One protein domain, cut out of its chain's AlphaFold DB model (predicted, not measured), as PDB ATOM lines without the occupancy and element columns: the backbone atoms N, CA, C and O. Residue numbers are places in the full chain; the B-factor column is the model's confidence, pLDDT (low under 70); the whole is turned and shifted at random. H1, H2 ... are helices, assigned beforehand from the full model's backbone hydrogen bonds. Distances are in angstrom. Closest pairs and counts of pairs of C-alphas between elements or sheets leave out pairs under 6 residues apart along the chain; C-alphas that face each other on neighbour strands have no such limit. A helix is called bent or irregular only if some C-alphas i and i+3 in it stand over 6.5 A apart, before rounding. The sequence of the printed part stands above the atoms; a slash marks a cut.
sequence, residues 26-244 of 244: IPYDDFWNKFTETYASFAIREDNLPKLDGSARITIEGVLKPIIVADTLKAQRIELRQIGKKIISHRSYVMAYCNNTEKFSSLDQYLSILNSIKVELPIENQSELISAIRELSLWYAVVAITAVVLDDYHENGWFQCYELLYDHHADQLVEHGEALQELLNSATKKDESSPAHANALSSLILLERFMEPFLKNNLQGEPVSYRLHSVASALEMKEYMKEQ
ATOM      1  N   ILE A  26     -33.515 -58.564  50.298       92.50
ATOM      2  CA  ILE A  26     -33.603 -58.105  51.684       92.50
ATOM      3  C   ILE A  26     -34.999 -58.491  52.203       92.50
ATOM      4  O   ILE A  26     -35.989 -58.076  51.588       92.50
ATOM      5  N   PRO A  27     -35.098 -59.263  53.304       93.06
ATOM      6  CA  PRO A  27     -36.380 -59.649  53.887       93.06
ATOM      7  C   PRO A  27     -37.221 -58.434  54.285       93.06
ATOM      8  O   PRO A  27     -36.676 -57.395  54.652       93.06
ATOM      9  N   TYR A  28     -38.550 -58.583  54.271       92.62
ATOM     10  CA  TYR A  28     -39.486 -57.495  54.577       92.62
ATOM     11  C   TYR A  28     -39.154 -56.762  55.883       92.62
ATOM     12  O   TYR A  28     -38.994 -55.544  55.859       92.62
ATOM     13  N   ASP A  29     -38.998 -57.482  56.999       92.69
ATOM     14  CA  ASP A  29     -38.758 -56.856  58.307       92.69
ATOM     15  C   ASP A  29     -37.443 -56.060  58.326       92.69
ATOM     16  O   ASP A  29     -37.399 -54.927  58.809       92.69
ATOM     17  N   ASP A  30     -36.381 -56.608  57.730       93.25
ATOM     18  CA  ASP A  30     -35.077 -55.943  57.634       93.25
ATOM     19  C   ASP A  30     -35.132 -54.707  56.732       93.25
ATOM     20  O   ASP A  30     -34.565 -53.661  57.064       93.25
ATOM     21  N   PHE A  31     -35.828 -54.814  55.597       93.44
ATOM     22  CA  PHE A  31     -36.058 -53.704  54.680       93.44
ATOM     23  C   PHE A  31     -36.800 -52.570  55.394       93.44
ATOM     24  O   PHE A  31     -36.387 -51.414  55.319       93.44
ATOM     25  N   TRP A  32     -37.858 -52.900  56.135       93.19
ATOM     26  CA  TRP A  32     -38.727 -51.919  56.778       93.19
ATOM     27  C   TRP A  32     -38.131 -51.244  58.000       93.19
ATOM     28  O   TRP A  32     -38.315 -50.036  58.180       93.19
ATOM     29  N   ASN A  33     -37.344 -51.977  58.781       92.31
ATOM     30  CA  ASN A  33     -36.569 -51.392  59.866       92.31
ATOM     31  C   ASN A  33     -35.565 -50.369  59.314       92.31
ATOM     32  O   ASN A  33     -35.596 -49.202  59.710       92.31
ATOM     33  N   LYS A  34     -34.764 -50.755  58.310       91.94
ATOM     34  CA  LYS A  34     -33.792 -49.847  57.674       91.94
ATOM     35  C   LYS A  34     -34.458 -48.654  56.993       91.94
ATOM     36  O   LYS A  34     -33.955 -47.533  57.091       91.94
ATOM     37  N   PHE A  35     -35.580 -48.876  56.309       91.25
ATOM     38  CA  PHE A  35     -36.337 -47.810  55.660       91.25
ATOM     39  C   PHE A  35     -36.827 -46.789  56.682       91.25
ATOM     40  O   PHE A  35     -36.616 -45.597  56.492       91.25
ATOM     41  N   THR A  36     -37.430 -47.240  57.783       89.25
ATOM     42  CA  THR A  36     -37.983 -46.356  58.818       89.25
ATOM     43  C   THR A  36     -36.891 -45.545  59.512       89.25
ATOM     44  O   THR A  36     -37.045 -44.337  59.693       89.25
ATOM     45  N   GLU A  37     -35.764 -46.178  59.853       87.31
ATOM     46  CA  GLU A  37     -34.600 -45.495  60.435       87.31
ATOM     47  C   GLU A  37     -34.046 -44.422  59.489       87.31
ATOM     48  O   GLU A  37     -33.831 -43.271  59.883       87.31
ATOM     49  N   THR A  38     -33.882 -44.776  58.212       84.12
ATOM     50  CA  THR A  38     -33.390 -43.851  57.187       84.12
ATOM     51  C   THR A  38     -34.388 -42.713  56.966       84.12
ATOM     52  O   THR A  38     -34.001 -41.547  56.994       84.12
ATOM     53  N   TYR A  39     -35.681 -43.013  56.843       82.06
ATOM     54  CA  TYR A  39     -36.748 -42.026  56.683       82.06
ATOM     55  C   TYR A  39     -36.779 -41.026  57.838       82.06
ATOM     56  O   TYR A  39     -36.830 -39.822  57.599       82.06
ATOM     57  N   ALA A  40     -36.678 -41.493  59.085       77.88
ATOM     58  CA  ALA A  40     -36.625 -40.617  60.252       77.88
ATOM     59  C   ALA A  40     -35.418 -39.665  60.198       77.88
ATOM     60  O   ALA A  40     -35.551 -38.483  60.509       77.88
ATOM     61  N   SER A  41     -34.257 -40.145  59.743       70.56
ATOM     62  CA  SER A  41     -33.061 -39.306  59.598       70.56
ATOM     63  C   SER A  41     -33.198 -38.219  58.516       70.56
ATOM     64  O   SER A  41     -32.665 -37.119  58.684       70.56
ATOM     65  N   PHE A  42     -33.945 -38.493  57.438       66.06
ATOM     66  CA  PHE A  42     -34.239 -37.532  56.369       66.06
ATOM     67  C   PHE A  42     -35.356 -36.551  56.755       66.06
ATOM     68  O   PHE A  42     -35.233 -35.361  56.483       66.06
ATOM     69  N   ALA A  43     -36.395 -37.009  57.459       59.22
ATOM     70  CA  ALA A  43     -37.496 -36.172  57.943       59.22
ATOM     71  C   ALA A  43     -37.047 -35.094  58.945       59.22
ATOM     72  O   ALA A  43     -37.653 -34.034  59.019       59.22
ATOM     73  N   ILE A  44     -35.946 -35.315  59.673       50.94
ATOM     74  CA  ILE A  44     -35.330 -34.287  60.535       50.94
ATOM     75  C   ILE A  44     -34.731 -33.131  59.707       50.94
ATOM     76  O   ILE A  44     -34.530 -32.037  60.230       50.94
ATOM     77  N   ARG A  45     -34.420 -33.359  58.424       50.12
ATOM     78  CA  ARG A  45     -33.795 -32.375  57.523       50.12
ATOM     79  C   ARG A  45     -34.785 -31.694  56.577       50.12
ATOM     80  O   ARG A  45     -34.442 -30.658  56.016       50.12
ATOM     81  N   GLU A  46     -35.981 -32.253  56.403       55.38
ATOM     82  CA  GLU A  46     -37.030 -31.712  55.540       55.38
ATOM     83  C   GLU A  46     -38.353 -31.597  56.309       55.38
ATOM     84  O   GLU A  46     -39.057 -32.590  56.493       55.38
ATOM     85  N   ASP A  47     -38.730 -30.372  56.694       51.97
ATOM     86  CA  ASP A  47     -39.941 -30.050  57.482       51.97
ATOM     87  C   ASP A  47     -41.279 -30.490  56.836       51.97
ATOM     88  O   ASP A  47     -42.340 -30.356  57.443       51.97
ATOM     89  N   ASN A  48     -41.247 -31.025  55.611       58.59
ATOM     90  CA  ASN A  48     -42.424 -31.357  54.807       58.59
ATOM     91  C   ASN A  48     -42.642 -32.864  54.600       58.59
ATOM     92  O   ASN A  48     -43.600 -33.240  53.919       58.59
ATOM     93  N   LEU A  49     -41.786 -33.738  55.146       65.06
ATOM     94  CA  LEU A  49     -42.023 -35.179  55.052       65.06
ATOM     95  C   LEU A  49     -43.132 -35.600  56.031       65.06
ATOM     96  O   LEU A  49     -43.040 -35.312  57.228       65.06
ATOM     97  N   PRO A  50     -44.189 -36.293  55.567       66.56
ATOM     98  CA  PRO A  50     -45.250 -36.756  56.443       66.56
ATOM     99  C   PRO A  50     -44.688 -37.742  57.465       66.56
ATOM    100  O   PRO A  50     -43.756 -38.502  57.191       66.56
ATOM    101  N   LYS A  51     -45.277 -37.753  58.660       71.88
ATOM    102  CA  LYS A  51     -44.959 -38.778  59.653       71.88
ATOM    103  C   LYS A  51     -45.343 -40.143  59.080       71.88
ATOM    104  O   LYS A  51     -46.405 -40.276  58.478       71.88
ATOM    105  N   LEU A  52     -44.508 -41.155  59.315       74.81
ATOM    106  CA  LEU A  52     -44.819 -42.561  59.023       74.81
ATOM    107  C   LEU A  52     -45.867 -43.103  60.013       74.81
ATOM    108  O   LEU A  52     -45.615 -44.046  60.760       74.81
ATOM    109  N   ASP A  53     -47.033 -42.466  60.073       76.56
ATOM    110  CA  ASP A  53     -48.186 -43.004  60.785       76.56
ATOM    111  C   ASP A  53     -48.855 -44.130  59.980       76.56
ATOM    112  O   ASP A  53     -48.465 -44.436  58.851       76.56
ATOM    113  N   GLY A  54     -49.864 -44.777  60.570       74.69
ATOM    114  CA  GLY A  54     -50.512 -45.942  59.963       74.69
ATOM    115  C   GLY A  54     -51.077 -45.685  58.563       74.69
ATOM    116  O   GLY A  54     -51.054 -46.593  57.740       74.69
ATOM    117  N   SER A  55     -51.531 -44.466  58.259       79.94
ATOM    118  CA  SER A  55     -52.103 -44.147  56.948       79.94
ATOM    119  C   SER A  55     -51.020 -43.959  55.885       79.94
ATOM    120  O   SER A  55     -51.077 -44.588  54.830       79.94
ATOM    121  N   ALA A  56     -49.981 -43.174  56.191       77.69
ATOM    122  CA  ALA A  56     -48.855 -42.955  55.289       77.69
ATOM    123  C   ALA A  56     -48.080 -44.254  55.037       77.69
ATOM    124  O   ALA A  56     -47.705 -44.543  53.900       77.69
ATOM    125  N   ARG A  57     -47.899 -45.075  56.078       85.38
ATOM    126  CA  ARG A  57     -47.241 -46.378  55.970       85.38
ATOM    127  C   ARG A  57     -47.945 -47.290  54.969       85.38
ATOM    128  O   ARG A  57     -47.273 -47.820  54.094       85.38
ATOM    129  N   ILE A  58     -49.267 -47.452  55.068       86.19
ATOM    130  CA  ILE A  58     -50.035 -48.323  54.161       86.19
ATOM    131  C   ILE A  58     -49.866 -47.876  52.704       86.19
ATOM    132  O   ILE A  58     -49.650 -48.707  51.822       86.19
ATOM    133  N   THR A  59     -49.917 -46.570  52.444       85.75
ATOM    134  CA  THR A  59     -49.748 -46.033  51.088       85.75
ATOM    135  C   THR A  59     -48.339 -46.299  50.554       85.75
ATOM    136  O   THR A  59     -48.187 -46.746  49.417       85.75
ATOM    137  N   ILE A  60     -47.303 -46.080  51.371       87.69
ATOM    138  CA  ILE A  60     -45.911 -46.327  50.969       87.69
ATOM    139  C   ILE A  60     -45.666 -47.825  50.745       87.69
ATOM    140  O   ILE A  60     -45.066 -48.191  49.737       87.69
ATOM    141  N   GLU A  61     -46.174 -48.698  51.617       89.50
ATOM    142  CA  GLU A  61     -46.122 -50.153  51.412       89.50
ATOM    143  C   GLU A  61     -46.807 -50.556  50.103       89.50
ATOM    144  O   GLU A  61     -46.295 -51.404  49.376       89.50
ATOM    145  N   GLY A  62     -47.933 -49.921  49.765       89.50
ATOM    146  CA  GLY A  62     -48.627 -50.130  48.497       89.50
ATOM    147  C   GLY A  62     -47.751 -49.815  47.283       89.50
ATOM    148  O   GLY A  62     -47.692 -50.616  46.351       89.50
ATOM    149  N   VAL A  63     -47.032 -48.690  47.312       88.12
ATOM    150  CA  VAL A  63     -46.122 -48.279  46.227       88.12
ATOM    151  C   VAL A  63     -44.880 -49.165  46.150       88.12
ATOM    152  O   VAL A  63     -44.465 -49.537  45.056       88.12
ATOM    153  N   LEU A  64     -44.297 -49.539  47.291       92.50
ATOM    154  CA  LEU A  64     -43.084 -50.362  47.348       92.50
ATOM    155  C   LEU A  64     -43.362 -51.864  47.273       92.50
ATOM    156  O   LEU A  64     -42.419 -52.655  47.254       92.50
ATOM    157  N   LYS A  65     -44.630 -52.278  47.189       93.75
ATOM    158  CA  LYS A  65     -45.025 -53.686  47.112       93.75
ATOM    159  C   LYS A  65     -44.222 -54.487  46.076       93.75
ATOM    160  O   LYS A  65     -43.762 -55.558  46.460       93.75
ATOM    161  N   PRO A  66     -43.991 -54.014  44.831       94.00
ATOM    162  CA  PRO A  66     -43.191 -54.756  43.851       94.00
ATOM    163  C   PRO A  66     -41.753 -55.029  44.317       94.00
ATOM    164  O   PRO A  66     -41.227 -56.108  44.078       94.00
ATOM    165  N   ILE A  67     -41.145 -54.092  45.053       93.88
ATOM    166  CA  ILE A  67     -39.804 -54.242  45.639       93.88
ATOM    167  C   ILE A  67     -39.844 -55.236  46.805       93.88
ATOM    168  O   ILE A  67     -38.983 -56.099  46.926       93.88
ATOM    169  N   ILE A  68     -40.855 -55.134  47.668       92.25
ATOM    170  CA  ILE A  68     -40.981 -55.974  48.867       92.25
ATOM    171  C   ILE A  68     -41.164 -57.453  48.507       92.25
ATOM    172  O   ILE A  68     -40.631 -58.318  49.196       92.25
ATOM    173  N   VAL A  69     -41.921 -57.748  47.449       92.19
ATOM    174  CA  VAL A  69     -42.236 -59.128  47.041       92.19
ATOM    175  C   VAL A  69     -41.211 -59.735  46.083       92.19
ATOM    176  O   VAL A  69     -41.388 -60.876  45.671       92.19
ATOM    177  N   ALA A  70     -40.182 -58.986  45.683       93.12
ATOM    178  CA  ALA A  70     -39.189 -59.478  44.739       93.12
ATOM    179  C   ALA A  70     -38.279 -60.530  45.397       93.12
ATOM    180  O   ALA A  70     -37.812 -60.335  46.516       93.12
ATOM    181  N   ASP A  71     -37.979 -61.613  44.677       90.12
ATOM    182  CA  ASP A  71     -37.268 -62.772  45.241       90.12
ATOM    183  C   ASP A  71     -35.743 -62.573  45.355       90.12
ATOM    184  O   ASP A  71     -35.066 -63.257  46.128       90.12
ATOM    185  N   THR A  72     -35.177 -61.625  44.601       93.38
ATOM    186  CA  THR A  72     -33.731 -61.359  44.567       93.38
ATOM    187  C   THR A  72     -33.421 -59.882  44.769       93.38
ATOM    188  O   THR A  72     -34.204 -59.010  44.390       93.38
ATOM    189  N   LEU A  73     -32.234 -59.570  45.299       91.50
ATOM    190  CA  LEU A  73     -31.793 -58.180  45.475       91.50
ATOM    191  C   LEU A  73     -31.735 -57.423  44.138       91.50
ATOM    192  O   LEU A  73     -32.034 -56.232  44.061       91.50
ATOM    193  N   LYS A  74     -31.375 -58.115  43.054       90.62
ATOM    194  CA  LYS A  74     -31.384 -57.540  41.707       90.62
ATOM    195  C   LYS A  74     -32.804 -57.193  41.266       90.62
ATOM    196  O   LYS A  74     -32.996 -56.117  40.709       90.62
ATOM    197  N   ALA A  75     -33.784 -58.063  41.522       91.62
ATOM    198  CA  ALA A  75     -35.183 -57.786  41.220       91.62
ATOM    199  C   ALA A  75     -35.693 -56.583  42.032       91.62
ATOM    200  O   ALA A  75     -36.265 -55.670  41.444       91.62
ATOM    201  N   GLN A  76     -35.363 -56.491  43.327       93.06
ATOM    202  CA  GLN A  76     -35.679 -55.318  44.161       93.06
ATOM    203  C   GLN A  76     -35.136 -54.012  43.556       93.06
ATOM    204  O   GLN A  76     -35.849 -53.012  43.468       93.06
ATOM    205  N   ARG A  77     -33.882 -54.026  43.086       91.69
ATOM    206  CA  ARG A  77     -33.244 -52.871  42.432       91.69
ATOM    207  C   ARG A  77     -33.866 -52.546  41.073       91.69
ATOM    208  O   ARG A  77     -34.012 -51.376  40.732       91.69
ATOM    209  N   ILE A  78     -34.258 -53.552  40.291       90.12
ATOM    210  CA  ILE A  78     -34.968 -53.343  39.019       90.12
ATOM    211  C   ILE A  78     -36.320 -52.670  39.271       90.12
ATOM    212  O   ILE A  78     -36.621 -51.676  38.612       90.12
ATOM    213  N   GLU A  79     -37.095 -53.156  40.240       93.38
ATOM    214  CA  GLU A  79     -38.394 -52.581  40.606       93.38
ATOM    215  C   GLU A  79     -38.254 -51.144  41.132       93.38
ATOM    216  O   GLU A  79     -38.987 -50.255  40.696       93.38
ATOM    217  N   LEU A  80     -37.243 -50.867  41.966       90.31
ATOM    218  CA  LEU A  80     -36.901 -49.501  42.383       90.31
ATOM    219  C   LEU A  80     -36.687 -48.582  41.174       90.31
ATOM    220  O   LEU A  80     -37.246 -47.486  41.108       90.31
ATOM    221  N   ARG A  81     -35.899 -49.037  40.195       86.44
ATOM    222  CA  ARG A  81     -35.604 -48.274  38.975       86.44
ATOM    223  C   ARG A  81     -36.847 -48.058  38.118       86.44
ATOM    224  O   ARG A  81     -36.999 -46.983  37.547       86.44
ATOM    225  N   GLN A  82     -37.752 -49.030  38.033       86.69
ATOM    226  CA  GLN A  82     -39.024 -48.857  37.324       86.69
ATOM    227  C   GLN A  82     -39.918 -47.818  38.010       86.69
ATOM    228  O   GLN A  82     -40.364 -46.867  37.363       86.69
ATOM    229  N   ILE A  83     -40.132 -47.966  39.321       86.88
ATOM    230  CA  ILE A  83     -40.962 -47.059  40.124       86.88
ATOM    231  C   ILE A  83     -40.434 -45.641  40.021       86.88
ATOM    232  O   ILE A  83     -41.171 -44.701  39.713       86.88
ATOM    233  N   GLY A  84     -39.143 -45.465  40.257       81.81
ATOM    234  CA  GLY A  84     -38.636 -44.123  40.287       81.81
ATOM    235  C   GLY A  84     -38.512 -43.509  38.885       81.81
ATOM    236  O   GLY A  84     -38.654 -42.293  38.786       81.81
ATOM    237  N   LYS A  85     -38.295 -44.276  37.797       79.06
ATOM    238  CA  LYS A  85     -38.360 -43.720  36.426       79.06
ATOM    239  C   LYS A  85     -39.684 -42.996  36.219       79.06
ATOM    240  O   LYS A  85     -39.692 -41.841  35.805       79.06
ATOM    241  N   LYS A  86     -40.788 -43.638  36.611       80.44
ATOM    242  CA  LYS A  86     -42.125 -43.038  36.567       80.44
ATOM    243  C   LYS A  86     -42.183 -41.728  37.363       80.44
ATOM    244  O   LYS A  86     -42.632 -40.716  36.833       80.44
ATOM    245  N   ILE A  87     -41.675 -41.720  38.597       78.44
ATOM    246  CA  ILE A  87     -41.690 -40.536  39.475       78.44
ATOM    247  C   ILE A  87     -40.826 -39.393  38.919       78.44
ATOM    248  O   ILE A  87     -41.281 -38.248  38.895       78.44
ATOM    249  N   ILE A  88     -39.608 -39.675  38.442       75.69
ATOM    250  CA  ILE A  88     -38.725 -38.664  37.837       75.69
ATOM    251  C   ILE A  88     -39.379 -38.072  36.587       75.69
ATOM    252  O   ILE A  88     -39.391 -36.846  36.441       75.69
ATOM    253  N   SER A  89     -39.920 -38.910  35.697       74.75
ATOM    254  CA  SER A  89     -40.601 -38.454  34.483       74.75
ATOM    255  C   SER A  89     -41.780 -37.556  34.829       74.75
ATOM    256  O   SER A  89     -41.828 -36.410  34.380       74.75
ATOM    257  N   HIS A  90     -42.691 -38.027  35.684       78.06
ATOM    258  CA  HIS A  90     -43.866 -37.262  36.102       78.06
ATOM    259  C   HIS A  90     -43.480 -35.923  36.731       78.06
ATOM    260  O   HIS A  90     -43.995 -34.884  36.320       78.06
ATOM    261  N   ARG A  91     -42.495 -35.913  37.638       76.50
ATOM    262  CA  ARG A  91     -41.956 -34.678  38.225       76.50
ATOM    263  C   ARG A  91     -41.418 -33.727  37.161       76.50
ATOM    264  O   ARG A  91     -41.696 -32.532  37.212       76.50
ATOM    265  N   SER A  92     -40.652 -34.239  36.208       73.38
ATOM    266  CA  SER A  92     -40.006 -33.418  35.184       73.38
ATOM    267  C   SER A  92     -41.026 -32.775  34.245       73.38
ATOM    268  O   SER A  92     -40.921 -31.584  33.954       73.38
ATOM    269  N   TYR A  93     -42.064 -33.511  33.849       75.50
ATOM    270  CA  TYR A  93     -43.133 -32.974  33.009       75.50
ATOM    271  C   TYR A  93     -44.031 -31.985  33.739       75.50
ATOM    272  O   TYR A  93     -44.398 -30.957  33.177       75.50
ATOM    273  N   VAL A  94     -44.359 -32.239  35.000       75.88
ATOM    274  CA  VAL A  94     -45.122 -31.282  35.805       75.88
ATOM    275  C   VAL A  94     -44.325 -29.989  36.006       75.88
ATOM    276  O   VAL A  94     -44.856 -28.894  35.833       75.88
ATOM    277  N   MET A  95     -43.019 -30.084  36.271       74.62
ATOM    278  CA  MET A  95     -42.153 -28.905  36.350       74.62
ATOM    279  C   MET A  95     -42.050 -28.165  35.010       74.62
ATOM    280  O   MET A  95     -42.066 -26.933  34.993       74.62
ATOM    281  N   ALA A  96     -41.975 -28.889  33.890       71.81
ATOM    282  CA  ALA A  96     -41.970 -28.295  32.557       71.81
ATOM    283  C   ALA A  96     -43.266 -27.523  32.269       71.81
ATOM    284  O   ALA A  96     -43.182 -26.413  31.739       71.81
ATOM    285  N   TYR A  97     -44.431 -28.034  32.690       74.69
ATOM    286  CA  TYR A  97     -45.691 -27.286  32.645       74.69
ATOM    287  C   TYR A  97     -45.574 -25.995  33.440       74.69
ATOM    288  O   TYR A  97     -45.713 -24.914  32.876       74.69
ATOM    289  N   CYS A  98     -45.267 -26.102  34.737       72.31
ATOM    290  CA  CYS A  98     -45.242 -24.970  35.660       72.31
ATOM    291  C   CYS A  98     -44.321 -23.847  35.165       72.31
ATOM    292  O   CYS A  98     -44.728 -22.684  35.150       72.31
ATOM    293  N   ASN A  99     -43.133 -24.205  34.671       70.81
ATOM    294  CA  ASN A  99     -42.151 -23.268  34.120       70.81
ATOM    295  C   ASN A  99     -42.596 -22.593  32.812       70.81
ATOM    296  O   ASN A  99     -42.029 -21.574  32.427       70.81
ATOM    297  N   ASN A 100     -43.578 -23.156  32.110       67.00
ATOM    298  CA  ASN A 100     -44.061 -22.658  30.824       67.00
ATOM    299  C   ASN A 100     -45.551 -22.270  30.864       67.00
ATOM    300  O   ASN A 100     -46.137 -22.017  29.813       67.00
ATOM    301  N   THR A 101     -46.159 -22.161  32.050       68.12
ATOM    302  CA  THR A 101     -47.578 -21.781  32.219       68.12
ATOM    303  C   THR A 101     -47.940 -20.444  31.572       68.12
ATOM    304  O   THR A 101     -49.083 -20.259  31.185       68.12
ATOM    305  N   GLU A 102     -46.988 -19.523  31.404       62.94
ATOM    306  CA  GLU A 102     -47.204 -18.243  30.708       62.94
ATOM    307  C   GLU A 102     -47.268 -18.375  29.175       62.94
ATOM    308  O   GLU A 102     -47.706 -17.451  28.493       62.94
ATOM    309  N   LYS A 103     -46.812 -19.503  28.619       64.25
ATOM    310  CA  LYS A 103     -46.751 -19.755  27.170       64.25
ATOM    311  C   LYS A 103     -47.878 -20.649  26.664       64.25
ATOM    312  O   LYS A 103     -48.156 -20.636  25.469       64.25
ATOM    313  N   PHE A 104     -48.498 -21.427  27.547       66.81
ATOM    314  CA  PHE A 104     -49.665 -22.237  27.218       66.81
ATOM    315  C   PHE A 104     -50.932 -21.463  27.551       66.81
ATOM    316  O   PHE A 104     -51.034 -20.842  28.607       66.81
ATOM    317  N   SER A 105     -51.909 -21.505  26.649       68.56
ATOM    318  CA  SER A 105     -53.200 -20.860  26.871       68.56
ATOM    319  C   SER A 105     -54.051 -21.607  27.903       68.56
ATOM    320  O   SER A 105     -54.894 -20.985  28.551       68.56
ATOM    321  N   SER A 106     -53.822 -22.915  28.092       76.94
ATOM    322  CA  SER A 106     -54.494 -23.741  29.102       76.94
ATOM    323  C   SER A 106     -53.721 -25.027  29.443       76.94
ATOM    324  O   SER A 106     -52.822 -25.446  28.709       76.94
ATOM    325  N   LEU A 107     -54.108 -25.680  30.549       81.19
ATOM    326  CA  LEU A 107     -53.649 -27.029  30.902       81.19
ATOM    327  C   LEU A 107     -54.021 -28.048  29.812       81.19
ATOM    328  O   LEU A 107     -53.185 -28.863  29.439       81.19
ATOM    329  N   ASP A 108     -55.220 -27.946  29.234       81.31
ATOM    330  CA  ASP A 108     -55.678 -28.836  28.157       81.31
ATOM    331  C   ASP A 108     -54.756 -28.786  26.934       81.31
ATOM    332  O   ASP A 108     -54.449 -29.814  26.329       81.31
ATOM    333  N   GLN A 109     -54.270 -27.590  26.580       76.56
ATOM    334  CA  GLN A 109     -53.307 -27.433  25.494       76.56
ATOM    335  C   GLN A 109     -51.998 -28.163  25.819       76.56
ATOM    336  O   GLN A 109     -51.441 -28.840  24.956       76.56
ATOM    337  N   TYR A 110     -51.522 -28.053  27.060       79.81
ATOM    338  CA  TYR A 110     -50.315 -28.734  27.510       79.81
ATOM    339  C   TYR A 110     -50.470 -30.260  27.492       79.81
ATOM    340  O   TYR A 110     -49.626 -30.953  26.926       79.81
ATOM    341  N   LEU A 111     -51.569 -30.788  28.042       82.56
ATOM    342  CA  LEU A 111     -51.865 -32.224  28.066       82.56
ATOM    343  C   LEU A 111     -52.023 -32.803  26.654       82.56
ATOM    344  O   LEU A 111     -51.525 -33.888  26.368       82.56
ATOM    345  N   SER A 112     -52.649 -32.057  25.742       78.88
ATOM    346  CA  SER A 112     -52.755 -32.438  24.329       78.88
ATOM    347  C   SER A 112     -51.381 -32.590  23.664       78.88
ATOM    348  O   SER A 112     -51.147 -33.556  22.934       78.88
ATOM    349  N   ILE A 113     -50.439 -31.687  23.965       74.50
ATOM    350  CA  ILE A 113     -49.057 -31.785  23.476       74.50
ATOM    351  C   ILE A 113     -48.323 -32.965  24.126       74.50
ATOM    352  O   ILE A 113     -47.599 -33.678  23.448       74.50
ATOM    353  N   LEU A 114     -48.516 -33.228  25.419       76.88
ATOM    354  CA  LEU A 114     -47.908 -34.395  26.068       76.88
ATOM    355  C   LEU A 114     -48.394 -35.718  25.469       76.88
ATOM    356  O   LEU A 114     -47.596 -36.619  25.209       76.88
ATOM    357  N   ASN A 115     -49.689 -35.814  25.182       77.94
ATOM    358  CA  ASN A 115     -50.263 -36.978  24.522       77.94
ATOM    359  C   ASN A 115     -49.684 -37.179  23.112       77.94
ATOM    360  O   ASN A 115     -49.451 -38.320  22.710       77.94
ATOM    361  N   SER A 116     -49.393 -36.102  22.368       73.00
ATOM    362  CA  SER A 116     -48.789 -36.212  21.030       73.00
ATOM    363  C   SER A 116     -47.365 -36.782  21.066       73.00
ATOM    364  O   SER A 116     -46.967 -37.472  20.126       73.00
ATOM    365  N   ILE A 117     -46.634 -36.555  22.161       70.69
ATOM    366  CA  ILE A 117     -45.286 -37.090  22.404       70.69
ATOM    367  C   ILE A 117     -45.303 -38.371  23.256       70.69
ATOM    368  O   ILE A 117     -44.272 -38.781  23.788       70.69
ATOM    369  N   LYS A 118     -46.469 -39.027  23.379       72.44
ATOM    370  CA  LYS A 118     -46.669 -40.303  24.092       72.44
ATOM    371  C   LYS A 118     -46.252 -40.264  25.565       72.44
ATOM    372  O   LYS A 118     -45.749 -41.249  26.105       72.44
ATOM    373  N   VAL A 119     -46.457 -39.129  26.223       70.75
ATOM    374  CA  VAL A 119     -46.223 -39.000  27.660       70.75
ATOM    375  C   VAL A 119     -47.508 -39.325  28.397       70.75
ATOM    376  O   VAL A 119     -48.450 -38.539  28.399       70.75
ATOM    377  N   GLU A 120     -47.532 -40.479  29.053       66.44
ATOM    378  CA  GLU A 120     -48.659 -40.880  29.890       66.44
ATOM    379  C   GLU A 120     -48.595 -40.177  31.255       66.44
ATOM    380  O   GLU A 120     -47.856 -40.567  32.170       66.44
ATOM    381  N   LEU A 121     -49.392 -39.118  31.390       73.12
ATOM    382  CA  LEU A 121     -49.650 -38.425  32.647       73.12
ATOM    383  C   LEU A 121     -51.127 -38.598  33.027       73.12
ATOM    384  O   LEU A 121     -51.989 -38.218  32.239       73.12
ATOM    385  N   PRO A 122     -51.446 -39.122  34.223       74.88
ATOM    386  CA  PRO A 122     -52.825 -39.344  34.667       74.88
ATOM    387  C   PRO A 122     -53.498 -38.052  35.171       74.88
ATOM    388  O   PRO A 122     -54.277 -38.097  36.113       74.88
ATOM    389  N   ILE A 123     -53.123 -36.893  34.623       82.00
ATOM    390  CA  ILE A 123     -53.591 -35.573  35.057       82.00
ATOM    391  C   ILE A 123     -54.512 -35.038  33.968       82.00
ATOM    392  O   ILE A 123     -54.045 -34.793  32.860       82.00
ATOM    393  N   GLU A 124     -55.782 -34.819  34.287       84.00
ATOM    394  CA  GLU A 124     -56.786 -34.308  33.347       84.00
ATOM    395  C   GLU A 124     -57.200 -32.868  33.662       84.00
ATOM    396  O   GLU A 124     -57.667 -32.147  32.784       84.00
ATOM    397  N   ASN A 125     -57.023 -32.417  34.905       83.31
ATOM    398  CA  ASN A 125     -57.448 -31.088  35.340       83.31
ATOM    399  C   ASN A 125     -56.489 -30.443  36.358       83.31
ATOM    400  O   ASN A 125     -55.511 -31.033  36.820       83.31
ATOM    401  N   GLN A 126     -56.759 -29.175  36.685       81.88
ATOM    402  CA  GLN A 126     -55.898 -28.354  37.538       81.88
ATOM    403  C   GLN A 126     -55.850 -28.858  38.992       81.88
ATOM    404  O   GLN A 126     -54.787 -28.824  39.612       81.88
ATOM    405  N   SER A 127     -56.963 -29.377  39.515       84.00
ATOM    406  CA  SER A 127     -57.039 -29.957  40.863       84.00
ATOM    407  C   SER A 127     -56.227 -31.255  40.971       84.00
ATOM    408  O   SER A 127     -55.454 -31.451  41.917       84.00
ATOM    409  N   GLU A 128     -56.309 -32.113  39.954       85.94
ATOM    410  CA  GLU A 128     -55.471 -33.308  39.830       85.94
ATOM    411  C   GLU A 128     -53.991 -32.958  39.685       85.94
ATOM    412  O   GLU A 128     -53.151 -33.604  40.305       85.94
ATOM    413  N   LEU A 129     -53.655 -31.894  38.948       84.12
ATOM    414  CA  LEU A 129     -52.283 -31.395  38.856       84.12
ATOM    415  C   LEU A 129     -51.748 -30.970  40.231       84.12
ATOM    416  O   LEU A 129     -50.634 -31.340  40.601       84.12
ATOM    417  N   ILE A 130     -52.526 -30.199  40.996       79.62
ATOM    418  CA  ILE A 130     -52.153 -29.762  42.350       79.62
ATOM    419  C   ILE A 130     -51.946 -30.979  43.260       79.62
ATOM    420  O   ILE A 130     -50.954 -31.045  43.995       79.62
ATOM    421  N   SER A 131     -52.845 -31.959  43.177       79.19
ATOM    422  CA  SER A 131     -52.757 -33.211  43.934       79.19
ATOM    423  C   SER A 131     -51.506 -34.009  43.558       79.19
ATOM    424  O   SER A 131     -50.722 -34.362  44.439       79.19
ATOM    425  N   ALA A 132     -51.239 -34.183  42.262       79.69
ATOM    426  CA  ALA A 132     -50.060 -34.876  41.751       79.69
ATOM    427  C   ALA A 132     -48.751 -34.189  42.172       79.69
ATOM    428  O   ALA A 132     -47.797 -34.860  42.554       79.69
ATOM    429  N   ILE A 133     -48.690 -32.851  42.175       77.00
ATOM    430  CA  ILE A 133     -47.517 -32.096  42.652       77.00
ATOM    431  C   ILE A 133     -47.219 -32.404  44.129       77.00
ATOM    432  O   ILE A 133     -46.054 -32.578  44.515       77.00
ATOM    433  N   ARG A 134     -48.262 -32.472  44.967       73.81
ATOM    434  CA  ARG A 134     -48.130 -32.821  46.389       73.81
ATOM    435  C   ARG A 134     -47.661 -34.269  46.553       73.81
ATOM    436  O   ARG A 134     -46.718 -34.516  47.299       73.81
ATOM    437  N   GLU A 135     -48.254 -35.190  45.802       76.75
ATOM    438  CA  GLU A 135     -47.923 -36.618  45.829       76.75
ATOM    439  C   GLU A 135     -46.480 -36.902  45.374       76.75
ATOM    440  O   GLU A 135     -45.723 -37.593  46.052       76.75
ATOM    441  N   LEU A 136     -46.049 -36.304  44.259       76.69
ATOM    442  CA  LEU A 136     -44.713 -36.499  43.681       76.69
ATOM    443  C   LEU A 136     -43.588 -36.030  44.610       76.69
ATOM    444  O   LEU A 136     -42.482 -36.573  44.560       76.69
ATOM    445  N   SER A 137     -43.863 -35.045  45.468       69.31
ATOM    446  CA  SER A 137     -42.903 -34.584  46.475       69.31
ATOM    447  C   SER A 137     -42.612 -35.677  47.506       69.31
ATOM    448  O   SER A 137     -41.455 -35.910  47.848       69.31
ATOM    449  N   LEU A 138     -43.652 -36.394  47.941       74.81
ATOM    450  CA  LEU A 138     -43.532 -37.519  48.864       74.81
ATOM    451  C   LEU A 138     -42.841 -38.718  48.203       74.81
ATOM    452  O   LEU A 138     -41.919 -39.307  48.770       74.81
ATOM    453  N   TRP A 139     -43.265 -39.070  46.988       81.12
ATOM    454  CA  TRP A 139     -42.785 -40.276  46.317       81.12
ATOM    455  C   TRP A 139     -41.310 -40.247  45.962       81.12
ATOM    456  O   TRP A 139     -40.635 -41.273  46.021       81.12
ATOM    457  N   TYR A 140     -40.783 -39.073  45.632       76.81
ATOM    458  CA  TYR A 140     -39.366 -38.951  45.340       76.81
ATOM    459  C   TYR A 140     -38.495 -39.229  46.580       76.81
ATOM    460  O   TYR A 140     -37.515 -39.968  46.479       76.81
ATOM    461  N   ALA A 141     -38.891 -38.745  47.762       75.75
ATOM    462  CA  ALA A 141     -38.194 -39.059  49.009       75.75
ATOM    463  C   ALA A 141     -38.247 -40.560  49.336       75.75
ATOM    464  O   ALA A 141     -37.230 -41.155  49.688       75.75
ATOM    465  N   VAL A 142     -39.409 -41.191  49.143       83.00
ATOM    466  CA  VAL A 142     -39.592 -42.643  49.313       83.00
ATOM    467  C   VAL A 142     -38.621 -43.436  48.430       83.00
ATOM    468  O   VAL A 142     -37.971 -44.369  48.906       83.00
ATOM    469  N   VAL A 143     -38.474 -43.056  47.160       83.62
ATOM    470  CA  VAL A 143     -37.538 -43.705  46.229       83.62
ATOM    471  C   VAL A 143     -36.084 -43.476  46.636       83.62
ATOM    472  O   VAL A 143     -35.308 -44.429  46.650       83.62
ATOM    473  N   ALA A 144     -35.712 -42.252  47.017       78.69
ATOM    474  CA  ALA A 144     -34.352 -41.940  47.452       78.69
ATOM    475  C   ALA A 144     -33.948 -42.745  48.700       78.69
ATOM    476  O   ALA A 144     -32.867 -43.328  48.745       78.69
ATOM    477  N   ILE A 145     -34.844 -42.845  49.685       83.69
ATOM    478  CA  ILE A 145     -34.638 -43.651  50.894       83.69
ATOM    479  C   ILE A 145     -34.532 -45.136  50.536       83.69
ATOM    480  O   ILE A 145     -33.639 -45.826  51.020       83.69
ATOM    481  N   THR A 146     -35.391 -45.625  49.641       89.06
ATOM    482  CA  THR A 146     -35.331 -47.016  49.168       89.06
ATOM    483  C   THR A 146     -34.005 -47.315  48.462       89.06
ATOM    484  O   THR A 146     -33.420 -48.372  48.691       89.06
ATOM    485  N   ALA A 147     -33.475 -46.378  47.670       85.06
ATOM    486  CA  ALA A 147     -32.163 -46.512  47.038       85.06
ATOM    487  C   ALA A 147     -31.025 -46.624  48.062       85.06
ATOM    488  O   ALA A 147     -30.086 -47.384  47.840       85.06
ATOM    489  N   VAL A 148     -31.118 -45.925  49.198       83.44
ATOM    490  CA  VAL A 148     -30.164 -46.075  50.310       83.44
ATOM    491  C   VAL A 148     -30.285 -47.459  50.952       83.44
ATOM    492  O   VAL A 148     -29.274 -48.132  51.139       83.44
ATOM    493  N   VAL A 149     -31.505 -47.926  51.236       87.38
ATOM    494  CA  VAL A 149     -31.743 -49.248  51.853       87.38
ATOM    495  C   VAL A 149     -31.229 -50.394  50.976       87.38
ATOM    496  O   VAL A 149     -30.665 -51.357  51.498       87.38
ATOM    497  N   LEU A 150     -31.408 -50.290  49.656       88.94
ATOM    498  CA  LEU A 150     -30.969 -51.296  48.682       88.94
ATOM    499  C   LEU A 150     -29.504 -51.140  48.241       88.94
ATOM    500  O   LEU A 150     -29.042 -51.942  47.421       88.94
ATOM    501  N   ASP A 151     -28.790 -50.127  48.744       85.31
ATOM    502  CA  ASP A 151     -27.439 -49.761  48.301       85.31
ATOM    503  C   ASP A 151     -27.355 -49.591  46.767       85.31
ATOM    504  O   ASP A 151     -26.506 -50.166  46.092       85.31
ATOM    505  N   ASP A 152     -28.320 -48.862  46.198       82.00
ATOM    506  CA  ASP A 152     -28.453 -48.597  44.754       82.00
ATOM    507  C   ASP A 152     -28.292 -47.099  44.429       82.00
ATOM    508  O   ASP A 152     -28.623 -46.653  43.338       82.00
ATOM    509  N   TYR A 153     -27.789 -46.286  45.361       69.94
ATOM    510  CA  TYR A 153     -27.656 -44.824  45.229       69.94
ATOM    511  C   TYR A 153     -26.354 -44.374  44.528       69.94
ATOM    512  O   TYR A 153     -25.959 -43.214  44.619       69.94
ATOM    513  N   HIS A 154     -25.665 -45.271  43.829       73.38
ATOM    514  CA  HIS A 154     -24.447 -44.959  43.074       73.38
ATOM    515  C   HIS A 154     -24.753 -44.572  41.613       73.38
ATOM    516  O   HIS A 154     -25.864 -44.784  41.128       73.38
ATOM    517  N   GLU A 155     -23.751 -44.073  40.877       63.69
ATOM    518  CA  GLU A 155     -23.887 -43.587  39.485       63.69
ATOM    519  C   GLU A 155     -24.549 -44.615  38.546       63.69
ATOM    520  O   GLU A 155     -25.497 -44.293  37.839       63.69
ATOM    521  N   ASN A 156     -24.147 -45.892  38.620       68.00
ATOM    522  CA  ASN A 156     -24.724 -46.985  37.809       68.00
ATOM    523  C   ASN A 156     -26.007 -47.614  38.406       68.00
ATOM    524  O   ASN A 156     -26.371 -48.743  38.068       68.00
ATOM    525  N   GLY A 157     -26.615 -46.957  39.395       69.56
ATOM    526  CA  GLY A 157     -27.724 -47.473  40.197       69.56
ATOM    527  C   GLY A 157     -29.032 -46.774  39.854       69.56
ATOM    528  O   GLY A 157     -29.309 -46.466  38.697       69.56
ATOM    529  N   TRP A 158     -29.825 -46.465  40.869       72.81
ATOM    530  CA  TRP A 158     -31.041 -45.667  40.773       72.81
ATOM    531  C   TRP A 158     -30.799 -44.321  40.062       72.81
ATOM    532  O   TRP A 158     -31.609 -43.921  39.224       72.81
ATOM    533  N   PHE A 159     -29.654 -43.667  40.300       68.12
ATOM    534  CA  PHE A 159     -29.301 -42.405  39.632       68.12
ATOM    535  C   PHE A 159     -29.180 -42.524  38.106       68.12
ATOM    536  O   PHE A 159     -29.478 -41.560  37.403       68.12
ATOM    537  N   GLN A 160     -28.866 -43.707  37.568       71.44
ATOM    538  CA  GLN A 160     -28.831 -43.942  36.122       71.44
ATOM    539  C   GLN A 160     -30.201 -43.712  35.455       71.44
ATOM    540  O   GLN A 160     -30.287 -43.481  34.249       71.44
ATOM    541  N   CYS A 161     -31.300 -43.737  36.217       71.94
ATOM    542  CA  CYS A 161     -32.629 -43.453  35.677       71.94
ATOM    543  C   CYS A 161     -32.727 -42.052  35.068       71.94
ATOM    544  O   CYS A 161     -33.464 -41.882  34.101       71.94
ATOM    545  N   TYR A 162     -31.972 -41.073  35.574       70.12
ATOM    546  CA  TYR A 162     -31.932 -39.739  34.982       70.12
ATOM    547  C   TYR A 162     -31.319 -39.753  33.582       70.12
ATOM    548  O   TYR A 162     -31.896 -39.172  32.667       70.12
ATOM    549  N   GLU A 163     -30.203 -40.456  33.394       69.31
ATOM    550  CA  GLU A 163     -29.560 -40.598  32.082       69.31
ATOM    551  C   GLU A 163     -30.465 -41.345  31.098       69.31
ATOM    552  O   GLU A 163     -30.714 -40.862  30.000       69.31
ATOM    553  N   LEU A 164     -31.050 -42.471  31.521       72.50
ATOM    554  CA  LEU A 164     -31.942 -43.265  30.669       72.50
ATOM    555  C   LEU A 164     -33.193 -42.492  30.235       72.50
ATOM    556  O   LEU A 164     -33.678 -42.679  29.122       72.50
ATOM    557  N   LEU A 165     -33.742 -41.655  31.118       71.88
ATOM    558  CA  LEU A 165     -34.875 -40.797  30.781       71.88
ATOM    559  C   LEU A 165     -34.461 -39.665  29.846       71.88
ATOM    560  O   LEU A 165     -35.187 -39.373  28.902       71.88
ATOM    561  N   TYR A 166     -33.296 -39.058  30.072       73.06
ATOM    562  CA  TYR A 166     -32.755 -38.063  29.155       73.06
ATOM    563  C   TYR A 166     -32.588 -38.639  27.746       73.06
ATOM    564  O   TYR A 166     -33.087 -38.045  26.795       73.06
ATOM    565  N   ASP A 167     -31.952 -39.804  27.619       73.69
ATOM    566  CA  ASP A 167     -31.740 -40.468  26.331       73.69
ATOM    567  C   ASP A 167     -33.072 -40.769  25.635       73.69
ATOM    568  O   ASP A 167     -33.250 -40.440  24.465       73.69
ATOM    569  N   HIS A 168     -34.052 -41.296  26.376       78.94
ATOM    570  CA  HIS A 168     -35.389 -41.551  25.846       78.94
ATOM    571  C   HIS A 168     -36.047 -40.284  25.276       78.94
ATOM    572  O   HIS A 168     -36.575 -40.301  24.166       78.94
ATOM    573  N   HIS A 169     -35.996 -39.171  26.008       73.38
ATOM    574  CA  HIS A 169     -36.584 -37.908  25.558       73.38
ATOM    575  C   HIS A 169     -35.761 -37.227  24.450       73.38
ATOM    576  O   HIS A 169     -36.326 -36.512  23.621       73.38
ATOM    577  N   ALA A 170     -34.448 -37.471  24.387       72.81
ATOM    578  CA  ALA A 170     -33.596 -37.048  23.278       72.81
ATOM    579  C   ALA A 170     -33.974 -37.766  21.977       72.81
ATOM    580  O   ALA A 170     -34.095 -37.111  20.942       72.81
ATOM    581  N   ASP A 171     -34.212 -39.077  22.039       76.50
ATOM    582  CA  ASP A 171     -34.670 -39.859  20.889       76.50
ATOM    583  C   ASP A 171     -36.038 -39.356  20.403       76.50
ATOM    584  O   ASP A 171     -36.213 -39.094  19.213       76.50
ATOM    585  N   GLN A 172     -36.973 -39.086  21.324       73.06
ATOM    586  CA  GLN A 172     -38.262 -38.469  20.983       73.06
ATOM    587  C   GLN A 172     -38.088 -37.105  20.296       73.06
ATOM    588  O   GLN A 172     -38.764 -36.816  19.309       73.06
ATOM    589  N   LEU A 173     -37.176 -36.254  20.779       73.56
ATOM    590  CA  LEU A 173     -36.901 -34.955  20.158       73.56
ATOM    591  C   LEU A 173     -36.429 -35.107  18.703       73.56
ATOM    592  O   LEU A 173     -36.858 -34.338  17.841       73.56
ATOM    593  N   VAL A 174     -35.580 -36.099  18.422       74.25
ATOM    594  CA  VAL A 174     -35.122 -36.406  17.059       74.25
ATOM    595  C   VAL A 174     -36.288 -36.880  16.192       74.25
ATOM    596  O   VAL A 174     -36.521 -36.290  15.138       74.25
ATOM    597  N   GLU A 175     -37.062 -37.865  16.657       75.44
ATOM    598  CA  GLU A 175     -38.216 -38.414  15.924       75.44
ATOM    599  C   GLU A 175     -39.238 -37.323  15.560       75.44
ATOM    600  O   GLU A 175     -39.688 -37.219  14.416       75.44
ATOM    601  N   HIS A 176     -39.582 -36.455  16.514       70.38
ATOM    602  CA  HIS A 176     -40.510 -35.350  16.271       70.38
ATOM    603  C   HIS A 176     -39.920 -34.274  15.345       70.38
ATOM    604  O   HIS A 176     -40.662 -33.633  14.596       70.38
ATOM    605  N   GLY A 177     -38.596 -34.090  15.365       71.69
ATOM    606  CA  GLY A 177     -37.870 -33.190  14.467       71.69
ATOM    607  C   GLY A 177     -37.948 -33.649  13.018       71.69
ATOM    608  O   GLY A 177     -38.276 -32.862  12.128       71.69
ATOM    609  N   GLU A 178     -37.710 -34.939  12.798       77.19
ATOM    610  CA  GLU A 178     -37.824 -35.582  11.490       77.19
ATOM    611  C   GLU A 178     -39.262 -35.508  10.964       77.19
ATOM    612  O   GLU A 178     -39.480 -35.058   9.838       77.19
ATOM    613  N   ALA A 179     -40.256 -35.815  11.806       73.00
ATOM    614  CA  ALA A 179     -41.669 -35.726  11.438       73.00
ATOM    615  C   ALA A 179     -42.101 -34.296  11.051       73.00
ATOM    616  O   ALA A 179     -42.839 -34.110  10.079       73.00
ATOM    617  N   LEU A 180     -41.635 -33.262  11.767       78.00
ATOM    618  CA  LEU A 180     -41.902 -31.870  11.380       78.00
ATOM    619  C   LEU A 180     -41.252 -31.536  10.031       78.00
ATOM    620  O   LEU A 180     -41.876 -30.883   9.193       78.00
ATOM    621  N   GLN A 181     -40.012 -31.973   9.806       75.19
ATOM    622  CA  GLN A 181     -39.310 -31.721   8.551       75.19
ATOM    623  C   GLN A 181     -40.015 -32.394   7.364       75.19
ATOM    624  O   GLN A 181     -40.122 -31.794   6.294       75.19
ATOM    625  N   GLU A 182     -40.543 -33.605   7.543       78.38
ATOM    626  CA  GLU A 182     -41.366 -34.289   6.541       78.38
ATOM    627  C   GLU A 182     -42.660 -33.529   6.233       78.38
ATOM    628  O   GLU A 182     -42.996 -33.340   5.060       78.38
ATOM    629  N   LEU A 183     -43.350 -33.030   7.265       77.75
ATOM    630  CA  LEU A 183     -44.537 -32.189   7.097       77.75
ATOM    631  C   LEU A 183     -44.213 -30.934   6.273       77.75
ATOM    632  O   LEU A 183     -44.882 -30.686   5.268       77.75
ATOM    633  N   LEU A 184     -43.136 -30.223   6.617       76.50
ATOM    634  CA  LEU A 184     -42.674 -29.036   5.887       76.50
ATOM    635  C   LEU A 184     -42.327 -29.355   4.425       76.50
ATOM    636  O   LEU A 184     -42.698 -28.608   3.520       76.50
ATOM    637  N   ASN A 185     -41.667 -30.487   4.174       77.81
ATOM    638  CA  ASN A 185     -41.324 -30.927   2.821       77.81
ATOM    639  C   ASN A 185     -42.581 -31.282   1.997       77.81
ATOM    640  O   ASN A 185     -42.640 -31.005   0.795       77.81
ATOM    641  N   SER A 186     -43.604 -31.860   2.638       72.06
ATOM    642  CA  SER A 186     -44.883 -32.229   2.013       72.06
ATOM    643  C   SER A 186     -45.807 -31.031   1.737       72.06
ATOM    644  O   SER A 186     -46.640 -31.081   0.830       72.06
ATOM    645  N   ALA A 187     -45.623 -29.922   2.461       64.81
ATOM    646  CA  ALA A 187     -46.417 -28.698   2.347       64.81
ATOM    647  C   ALA A 187     -46.087 -27.832   1.114       64.81
ATOM    648  O   ALA A 187     -46.675 -26.768   0.930       64.81
ATOM    649  N   THR A 188     -45.226 -28.309   0.211       56.66
ATOM    650  CA  THR A 188     -44.746 -27.634  -1.015       56.66
ATOM    651  C   THR A 188     -45.830 -27.197  -2.021       56.66
ATOM    652  O   THR A 188     -45.495 -26.716  -3.103       56.66
ATOM    653  N   LYS A 189     -47.131 -27.315  -1.707       56.25
ATOM    654  CA  LYS A 189     -48.228 -26.859  -2.579       56.25
ATOM    655  C   LYS A 189     -49.292 -25.943  -1.967       56.25
ATOM    656  O   LYS A 189     -50.142 -25.505  -2.739       56.25
ATOM    657  N   LYS A 190     -49.275 -25.590  -0.676       53.62
ATOM    658  CA  LYS A 190     -50.181 -24.549  -0.145       53.62
ATOM    659  C   LYS A 190     -49.566 -23.807   1.041       53.62
ATOM    660  O   LYS A 190     -49.203 -24.429   2.030       53.62
ATOM    661  N   ASP A 191     -49.550 -22.482   0.929       51.25
ATOM    662  CA  ASP A 191     -49.080 -21.469   1.891       51.25
ATOM    663  C   ASP A 191     -49.916 -21.375   3.191       51.25
ATOM    664  O   ASP A 191     -50.035 -20.319   3.808       51.25
ATOM    665  N   GLU A 192     -50.525 -22.473   3.640       53.59
ATOM    666  CA  GLU A 192     -51.309 -22.496   4.873       53.59
ATOM    667  C   GLU A 192     -50.604 -23.353   5.923       53.59
ATOM    668  O   GLU A 192     -50.506 -24.576   5.806       53.59
ATOM    669  N   SER A 193     -50.138 -22.688   6.986       58.25
ATOM    670  CA  SER A 193     -49.765 -23.313   8.255       58.25
ATOM    671  C   SER A 193     -50.923 -24.190   8.736       58.25
ATOM    672  O   SER A 193     -51.885 -23.697   9.330       58.25
ATOM    673  N   SER A 194     -50.849 -25.495   8.474       69.44
ATOM    674  CA  SER A 194     -51.885 -26.419   8.925       69.44
ATOM    675  C   SER A 194     -51.806 -26.621  10.448       69.44
ATOM    676  O   SER A 194     -50.713 -26.560  11.021       69.44
ATOM    677  N   PRO A 195     -52.928 -26.930  11.125       70.12
ATOM    678  CA  PRO A 195     -52.933 -27.279  12.549       70.12
ATOM    679  C   PRO A 195     -51.918 -28.376  12.920       70.12
ATOM    680  O   PRO A 195     -51.362 -28.363  14.015       70.12
ATOM    681  N   ALA A 196     -51.614 -29.288  11.990       69.69
ATOM    682  CA  ALA A 196     -50.589 -30.313  12.168       69.69
ATOM    683  C   ALA A 196     -49.169 -29.727  12.305       69.69
ATOM    684  O   ALA A 196     -48.412 -30.183  13.159       69.69
ATOM    685  N   HIS A 197     -48.817 -28.691  11.531       70.69
ATOM    686  CA  HIS A 197     -47.514 -28.020  11.642       70.69
ATOM    687  C   HIS A 197     -47.370 -27.284  12.976       70.69
ATOM    688  O   HIS A 197     -46.337 -27.396  13.634       70.69
ATOM    689  N   ALA A 198     -48.414 -26.569  13.403       68.81
ATOM    690  CA  ALA A 198     -48.417 -25.849  14.675       68.81
ATOM    691  C   ALA A 198     -48.275 -26.805  15.874       68.81
ATOM    692  O   ALA A 198     -47.511 -26.531  16.802       68.81
ATOM    693  N   ASN A 199     -48.952 -27.956  15.828       67.69
ATOM    694  CA  ASN A 199     -48.859 -28.984  16.863       67.69
ATOM    695  C   ASN A 199     -47.481 -29.661  16.883       67.69
ATOM    696  O   ASN A 199     -46.908 -29.835  17.960       67.69
ATOM    697  N   ALA A 200     -46.915 -29.996  15.719       70.81
ATOM    698  CA  ALA A 200     -45.582 -30.593  15.622       70.81
ATOM    699  C   ALA A 200     -44.486 -29.639  16.137       70.81
ATOM    700  O   ALA A 200     -43.647 -30.040  16.944       70.81
ATOM    701  N   LEU A 201     -44.543 -28.356  15.766       70.62
ATOM    702  CA  LEU A 201     -43.621 -27.334  16.269       70.62
ATOM    703  C   LEU A 201     -43.766 -27.112  17.784       70.62
ATOM    704  O   LEU A 201     -42.765 -27.018  18.492       70.62
ATOM    705  N   SER A 202     -44.998 -27.073  18.301       67.44
ATOM    706  CA  SER A 202     -45.249 -26.923  19.745       67.44
ATOM    707  C   SER A 202     -44.727 -28.120  20.550       67.44
ATOM    708  O   SER A 202     -44.183 -27.935  21.637       67.44
ATOM    709  N   SER A 203     -44.835 -29.330  19.992       68.88
ATOM    710  CA  SER A 203     -44.314 -30.568  20.591       68.88
ATOM    711  C   SER A 203     -42.786 -30.545  20.696       68.88
ATOM    712  O   SER A 203     -42.231 -30.849  21.751       68.88
ATOM    713  N   LEU A 204     -42.104 -30.093  19.637       71.31
ATOM    714  CA  LEU A 204     -40.650 -29.917  19.621       71.31
ATOM    715  C   LEU A 204     -40.164 -28.880  20.632       71.31
ATOM    716  O   LEU A 204     -39.228 -29.149  21.379       71.31
ATOM    717  N   ILE A 205     -40.827 -27.722  20.695       67.69
ATOM    718  CA  ILE A 205     -40.490 -26.675  21.667       67.69
ATOM    719  C   ILE A 205     -40.633 -27.210  23.096       67.69
ATOM    720  O   ILE A 205     -39.787 -26.928  23.941       67.69
ATOM    721  N   LEU A 206     -41.685 -27.980  23.379       66.56
ATOM    722  CA  LEU A 206     -41.923 -28.549  24.704       66.56
ATOM    723  C   LEU A 206     -40.874 -29.606  25.075       66.56
ATOM    724  O   LEU A 206     -40.371 -29.574  26.196       66.56
ATOM    725  N   LEU A 207     -40.489 -30.479  24.138       70.00
ATOM    726  CA  LEU A 207     -39.407 -31.450  24.336       70.00
ATOM    727  C   LEU A 207     -38.052 -30.758  24.552       70.00
ATOM    728  O   LEU A 207     -37.358 -31.062  25.517       70.00
ATOM    729  N   GLU A 208     -37.688 -29.772  23.733       68.44
ATOM    730  CA  GLU A 208     -36.428 -29.030  23.881       68.44
ATOM    731  C   GLU A 208     -36.368 -28.288  25.232       68.44
ATOM    732  O   GLU A 208     -35.372 -28.342  25.958       68.44
ATOM    733  N   ARG A 209     -37.484 -27.658  25.621       64.56
ATOM    734  CA  ARG A 209     -37.637 -26.949  26.901       64.56
ATOM    735  C   ARG A 209     -37.781 -27.865  28.104       64.56
ATOM    736  O   ARG A 209     -37.607 -27.386  29.220       64.56
ATOM    737  N   PHE A 210     -38.119 -29.133  27.913       67.31
ATOM    738  CA  PHE A 210     -38.027 -30.158  28.945       67.31
ATOM    739  C   PHE A 210     -36.565 -30.586  29.120       67.31
ATOM    740  O   PHE A 210     -36.059 -30.630  30.240       67.31
ATOM    741  N   MET A 211     -35.864 -30.819  28.010       70.38
ATOM    742  CA  MET A 211     -34.505 -31.357  27.981       70.38
ATOM    743  C   MET A 211     -33.461 -30.408  28.579       70.38
ATOM    744  O   MET A 211     -32.573 -30.854  29.304       70.38
ATOM    745  N   GLU A 212     -33.568 -29.102  28.328       64.69
ATOM    746  CA  GLU A 212     -32.604 -28.109  28.825       64.69
ATOM    747  C   GLU A 212     -32.618 -27.972  30.374       64.69
ATOM    748  O   GLU A 212     -31.561 -28.121  30.999       64.69
ATOM    749  N   PRO A 213     -33.771 -27.780  31.051       59.78
ATOM    750  CA  PRO A 213     -33.863 -27.829  32.510       59.78
ATOM    751  C   PRO A 213     -33.610 -29.217  33.095       59.78
ATOM    752  O   PRO A 213     -33.075 -29.299  34.196       59.78
ATOM    753  N   PHE A 214     -33.982 -30.299  32.401       63.50
ATOM    754  CA  PHE A 214     -33.712 -31.661  32.869       63.50
ATOM    755  C   PHE A 214     -32.200 -31.917  32.953       63.50
ATOM    756  O   PHE A 214     -31.700 -32.351  33.990       63.50
ATOM    757  N   LEU A 215     -31.455 -31.551  31.908       63.19
ATOM    758  CA  LEU A 215     -29.995 -31.632  31.878       63.19
ATOM    759  C   LEU A 215     -29.353 -30.769  32.974       63.19
ATOM    760  O   LEU A 215     -28.470 -31.232  33.691       63.19
ATOM    761  N   LYS A 216     -29.808 -29.520  33.123       58.66
ATOM    762  CA  LYS A 216     -29.212 -28.560  34.060       58.66
ATOM    763  C   LYS A 216     -29.519 -28.872  35.527       58.66
ATOM    764  O   LYS A 216     -28.649 -28.694  36.368       58.66
ATOM    765  N   ASN A 217     -30.735 -29.323  35.834       56.44
ATOM    766  CA  ASN A 217     -31.203 -29.462  37.215       56.44
ATOM    767  C   ASN A 217     -31.176 -30.900  37.740       56.44
ATOM    768  O   ASN A 217     -31.202 -31.075  38.948       56.44
ATOM    769  N   ASN A 218     -31.172 -31.922  36.875       57.03
ATOM    770  CA  ASN A 218     -31.228 -33.316  37.327       57.03
ATOM    771  C   ASN A 218     -29.928 -34.092  37.057       57.03
ATOM    772  O   ASN A 218     -29.519 -34.879  37.904       57.03
ATOM    773  N   LEU A 219     -29.249 -33.861  35.924       53.97
ATOM    774  CA  LEU A 219     -27.993 -34.563  35.598       53.97
ATOM    775  C   LEU A 219     -26.751 -33.949  36.268       53.97
ATOM    776  O   LEU A 219     -25.737 -34.624  36.406       53.97
ATOM    777  N   GLN A 220     -26.817 -32.695  36.729       50.41
ATOM    778  CA  GLN A 220     -25.700 -32.027  37.420       50.41
ATOM    779  C   GLN A 220     -25.647 -32.301  38.933       50.41
ATOM    780  O   GLN A 220     -24.832 -31.710  39.633       50.41
ATOM    781  N   GLY A 221     -26.486 -33.209  39.443       42.34
ATOM    782  CA  GLY A 221     -26.375 -33.713  40.813       42.34
ATOM    783  C   GLY A 221     -26.838 -32.757  41.913       42.34
ATOM    784  O   GLY A 221     -26.694 -33.097  43.085       42.34
ATOM    785  N   GLU A 222     -27.422 -31.600  41.591       40.03
ATOM    786  CA  GLU A 222     -28.155 -30.828  42.594       40.03
ATOM    787  C   GLU A 222     -29.576 -31.388  42.711       40.03
ATOM    788  O   GLU A 222     -30.383 -31.195  41.799       40.03
ATOM    789  N   PRO A 223     -29.951 -32.047  43.824       45.81
ATOM    790  CA  PRO A 223     -31.352 -32.207  44.167       45.81
ATOM    791  C   PRO A 223     -31.872 -30.806  44.489       45.81
ATOM    792  O   PRO A 223     -31.909 -30.401  45.649       45.81
ATOM    793  N   VAL A 224     -32.191 -30.012  43.459       44.91
ATOM    794  CA  VAL A 224     -32.711 -28.661  43.655       44.91
ATOM    795  C   VAL A 224     -33.935 -28.812  44.538       44.91
ATOM    796  O   VAL A 224     -34.899 -29.507  44.185       44.91
ATOM    797  N   SER A 225     -33.819 -28.215  45.721       46.19
ATOM    798  CA  SER A 225     -34.763 -28.384  46.804       46.19
ATOM    799  C   SER A 225     -36.180 -28.108  46.316       46.19
ATOM    800  O   SER A 225     -36.472 -27.184  45.550       46.19
ATOM    801  N   TYR A 226     -37.049 -29.013  46.733       52.97
ATOM    802  CA  TYR A 226     -38.458 -29.123  46.431       52.97
ATOM    803  C   TYR A 226     -39.185 -27.780  46.495       52.97
ATOM    804  O   TYR A 226     -39.619 -27.329  47.550       52.97
ATOM    805  N   ARG A 227     -39.417 -27.177  45.327       57.00
ATOM    806  CA  ARG A 227     -40.429 -26.121  45.182       57.00
ATOM    807  C   ARG A 227     -41.785 -26.650  44.741       57.00
ATOM    808  O   ARG A 227     -42.708 -25.857  44.626       57.00
ATOM    809  N   LEU A 228     -41.942 -27.961  44.552       62.38
ATOM    810  CA  LEU A 228     -43.226 -28.567  44.187       62.38
ATOM    811  C   LEU A 228     -44.327 -28.176  45.182       62.38
ATOM    812  O   LEU A 228     -45.361 -27.671  44.761       62.38
ATOM    813  N   HIS A 229     -44.077 -28.259  46.491       64.94
ATOM    814  CA  HIS A 229     -45.071 -27.845  47.484       64.94
ATOM    815  C   HIS A 229     -45.444 -26.355  47.361       64.94
ATOM    816  O   HIS A 229     -46.620 -26.018  47.282       64.94
ATOM    817  N   SER A 230     -44.453 -25.465  47.228       68.81
ATOM    818  CA  SER A 230     -44.708 -24.030  47.010       68.81
ATOM    819  C   SER A 230     -45.439 -23.733  45.695       68.81
ATOM    820  O   SER A 230     -46.244 -22.807  45.627       68.81
ATOM    821  N   VAL A 231     -45.187 -24.531  44.653       69.31
ATOM    822  CA  VAL A 231     -45.866 -24.436  43.357       69.31
ATOM    823  C   VAL A 231     -47.320 -24.881  43.495       69.31
ATOM    824  O   VAL A 231     -48.200 -24.174  43.013       69.31
ATOM    825  N   ALA A 232     -47.591 -25.982  44.204       71.25
ATOM    826  CA  ALA A 232     -48.955 -26.417  44.509       71.25
ATOM    827  C   ALA A 232     -49.733 -25.327  45.258       71.25
ATOM    828  O   ALA A 232     -50.823 -24.965  44.827       71.25
ATOM    829  N   SER A 233     -49.150 -24.742  46.313       74.62
ATOM    830  CA  SER A 233     -49.783 -23.653  47.074       74.62
ATOM    831  C   SER A 233     -50.073 -22.418  46.212       74.62
ATOM    832  O   SER A 233     -51.127 -21.801  46.339       74.62
ATOM    833  N   ALA A 234     -49.161 -22.051  45.307       77.06
ATOM    834  CA  ALA A 234     -49.363 -20.917  44.406       77.06
ATOM    835  C   ALA A 234     -50.471 -21.174  43.369       77.06
ATOM    836  O   ALA A 234     -51.215 -20.254  43.025       77.06
ATOM    837  N   LEU A 235     -50.579 -22.404  42.856       74.44
ATOM    838  CA  LEU A 235     -51.632 -22.794  41.915       74.44
ATOM    839  C   LEU A 235     -53.010 -22.827  42.585       74.44
ATOM    840  O   LEU A 235     -53.953 -22.275  42.027       74.44
ATOM    841  N   GLU A 236     -53.102 -23.385  43.790       78.69
ATOM    842  CA  GLU A 236     -54.326 -23.418  44.601       78.69
ATOM    843  C   GLU A 236     -54.830 -22.001  44.919       78.69
ATOM    844  O   GLU A 236     -56.007 -21.692  44.747       78.69
ATOM    845  N   MET A 237     -53.925 -21.085  45.281       77.00
ATOM    846  CA  MET A 237     -54.285 -19.684  45.518       77.00
ATOM    847  C   MET A 237     -54.785 -18.983  44.245       77.00
ATOM    848  O   MET A 237     -55.704 -18.168  44.314       77.00
ATOM    849  N   LYS A 238     -54.211 -19.292  43.073       74.25
ATOM    850  CA  LYS A 238     -54.695 -18.765  41.785       74.25
ATOM    851  C   LYS A 238     -56.085 -19.288  41.428       74.25
ATOM    852  O   LYS A 238     -56.858 -18.539  40.841       74.25
ATOM    853  N   GLU A 239     -56.375 -20.550  41.725       70.25
ATOM    854  CA  GLU A 239     -57.685 -21.163  41.489       70.25
ATOM    855  C   GLU A 239     -58.747 -20.522  42.384       70.25
ATOM    856  O   GLU A 239     -59.723 -19.981  41.873       70.25
ATOM    857  N   TYR A 240     -58.470 -20.413  43.686       67.56
ATOM    858  CA  TYR A 240     -59.347 -19.740  44.647       67.56
ATOM    859  C   TYR A 240     -59.694 -18.295  44.245       67.56
ATOM    860  O   TYR A 240     -60.829 -17.855  44.398       67.56
ATOM    861  N   MET A 241     -58.734 -17.549  43.690       69.44
ATOM    862  CA  MET A 241     -58.950 -16.163  43.243       69.44
ATOM    863  C   MET A 241     -59.759 -16.044  41.942       69.44
ATOM    864  O   MET A 241     -60.215 -14.950  41.624       69.44
ATOM    865  N   LYS A 242     -59.918 -17.123  41.165       65.88
ATOM    866  CA  LYS A 242     -60.766 -17.143  39.957       65.88
ATOM    867  C   LYS A 242     -62.229 -17.465  40.264       65.88
ATOM    868  O   LYS A 242     -63.083 -17.195  39.426       65.88
ATOM    869  N   GLU A 243     -62.498 -18.070  41.416       62.88
ATOM    870  CA  GLU A 243     -63.839 -18.474  41.854       62.88
ATOM    871  C   GLU A 243     -64.581 -17.379  42.652       62.88
ATOM    872  O   GLU A 243     -65.737 -17.580  43.026       62.88
ATOM    873  N   GLN A 244     -63.938 -16.227  42.899       48.81
ATOM    874  CA  GLN A 244     -64.515 -15.026  43.531       48.81
ATOM    875  C   GLN A 244     -64.971 -13.991  42.499       48.81
ATOM    876  O   GLN A 244     -66.015 -13.350  42.754       48.81
TER     877      GLN A 244
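Overview. This is residues 26 to 244 of the 244 residues of an uncharacterized protein of Vibrio aestuarianus (UniProt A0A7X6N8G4). Two helices side by side, H3 and H5, make the core, with H1 and H2 at one end of it and a long helical hairpin, H6 and H7, reaching out beyond the other end. The short H4 sits across H7, and H8 packs on residues 130 to 137 of H5 and runs outward to the chain's last residues. The printed part has 219 residues with eight named helices, H1 to H8 in order along the chain, and no named strand: the class is all helix. The whole is compact, with a radius of gyration of the C-alphas of 19.9 A, and spans 68 by 48 by 28 A.

Along the chain. H1 is residues 28 to 43, from C-alpha 28 at (-39.486, -57.495, 54.577). H2 is residues 54 to 68 and is irregular, with C-alphas 63 and 66 standing 7.5 A apart. H3, residues 73 to 100, is the longest helix by residues and measures 40.3 A from first to last C-alpha. H4 is residues 107 to 116. H5, residues 126 to 149, measures 35.0 A and has a kink of 27 degrees near residue 135. H6, residues 160 to 186, measures 39.5 A and ends at C-alpha 186, (-44.883, -32.229, 2.013). H7, residues 195 to 217, measures 32.9 A. H8, residues 228 to 240, ends at C-alpha 240, (-59.347, -19.740, 44.647).

Arrangement. H3 is the hub, touching H2, H5, H6 and H7. H3 and H5 run opposite ways at a shallow tilt of 34.8 degrees, only just short of steep; their closest C-alphas, those of Gly 84 and Val 143, are 6.1 A apart. H2 touches H3 with residues 64 to 68 alone, the closest C-alphas being those of Ile 67 and Gln 76, 4.5 A apart. H1 touches H5 at a steep tilt of 66 degrees, closest at the C-alphas of Phe 35 and Val 149, 6.1 A. H5 and H8 run opposite ways at a shallow tilt of 12 degrees, with the C-alphas of Ile 130 and Ala 232 closest at 5.1 A. H6 touches H3 with residues 161 to 165 alone, closest at the C-alphas of Cys 161 and Lys 85, 5.8 A. H6 and H7 form a hairpin at a shallow tilt of 25 degrees; the C-alphas of Leu 180 and Ala 200 are closest, 5.8 A apart. H7 touches H3, with the C-alphas of Phe 210 and Ala 96 closest at 5.7 A. H4 and H7 touch about perpendicular, at 87 degrees, closest at the C-alphas of Ile 113 and Ser 203, 5.7 A. Every O i to N i+4 pair is within hydrogen-bond range in H1, H3, H4, H6 and H8; in H2 it is 9 of 11, in H5 18 of 20 and in H7 18 of 19.

Size, cuts and confidence. The two C-alphas farthest apart, those of Asp 29 and Lys 189, are 68.5 A apart. The printed part has no cut, and no link is long. The mean pLDDT of the printed part is 74.6, and 66 residues are under 70, among them residues 42 to 50, 187 to 194 and 212 to 231.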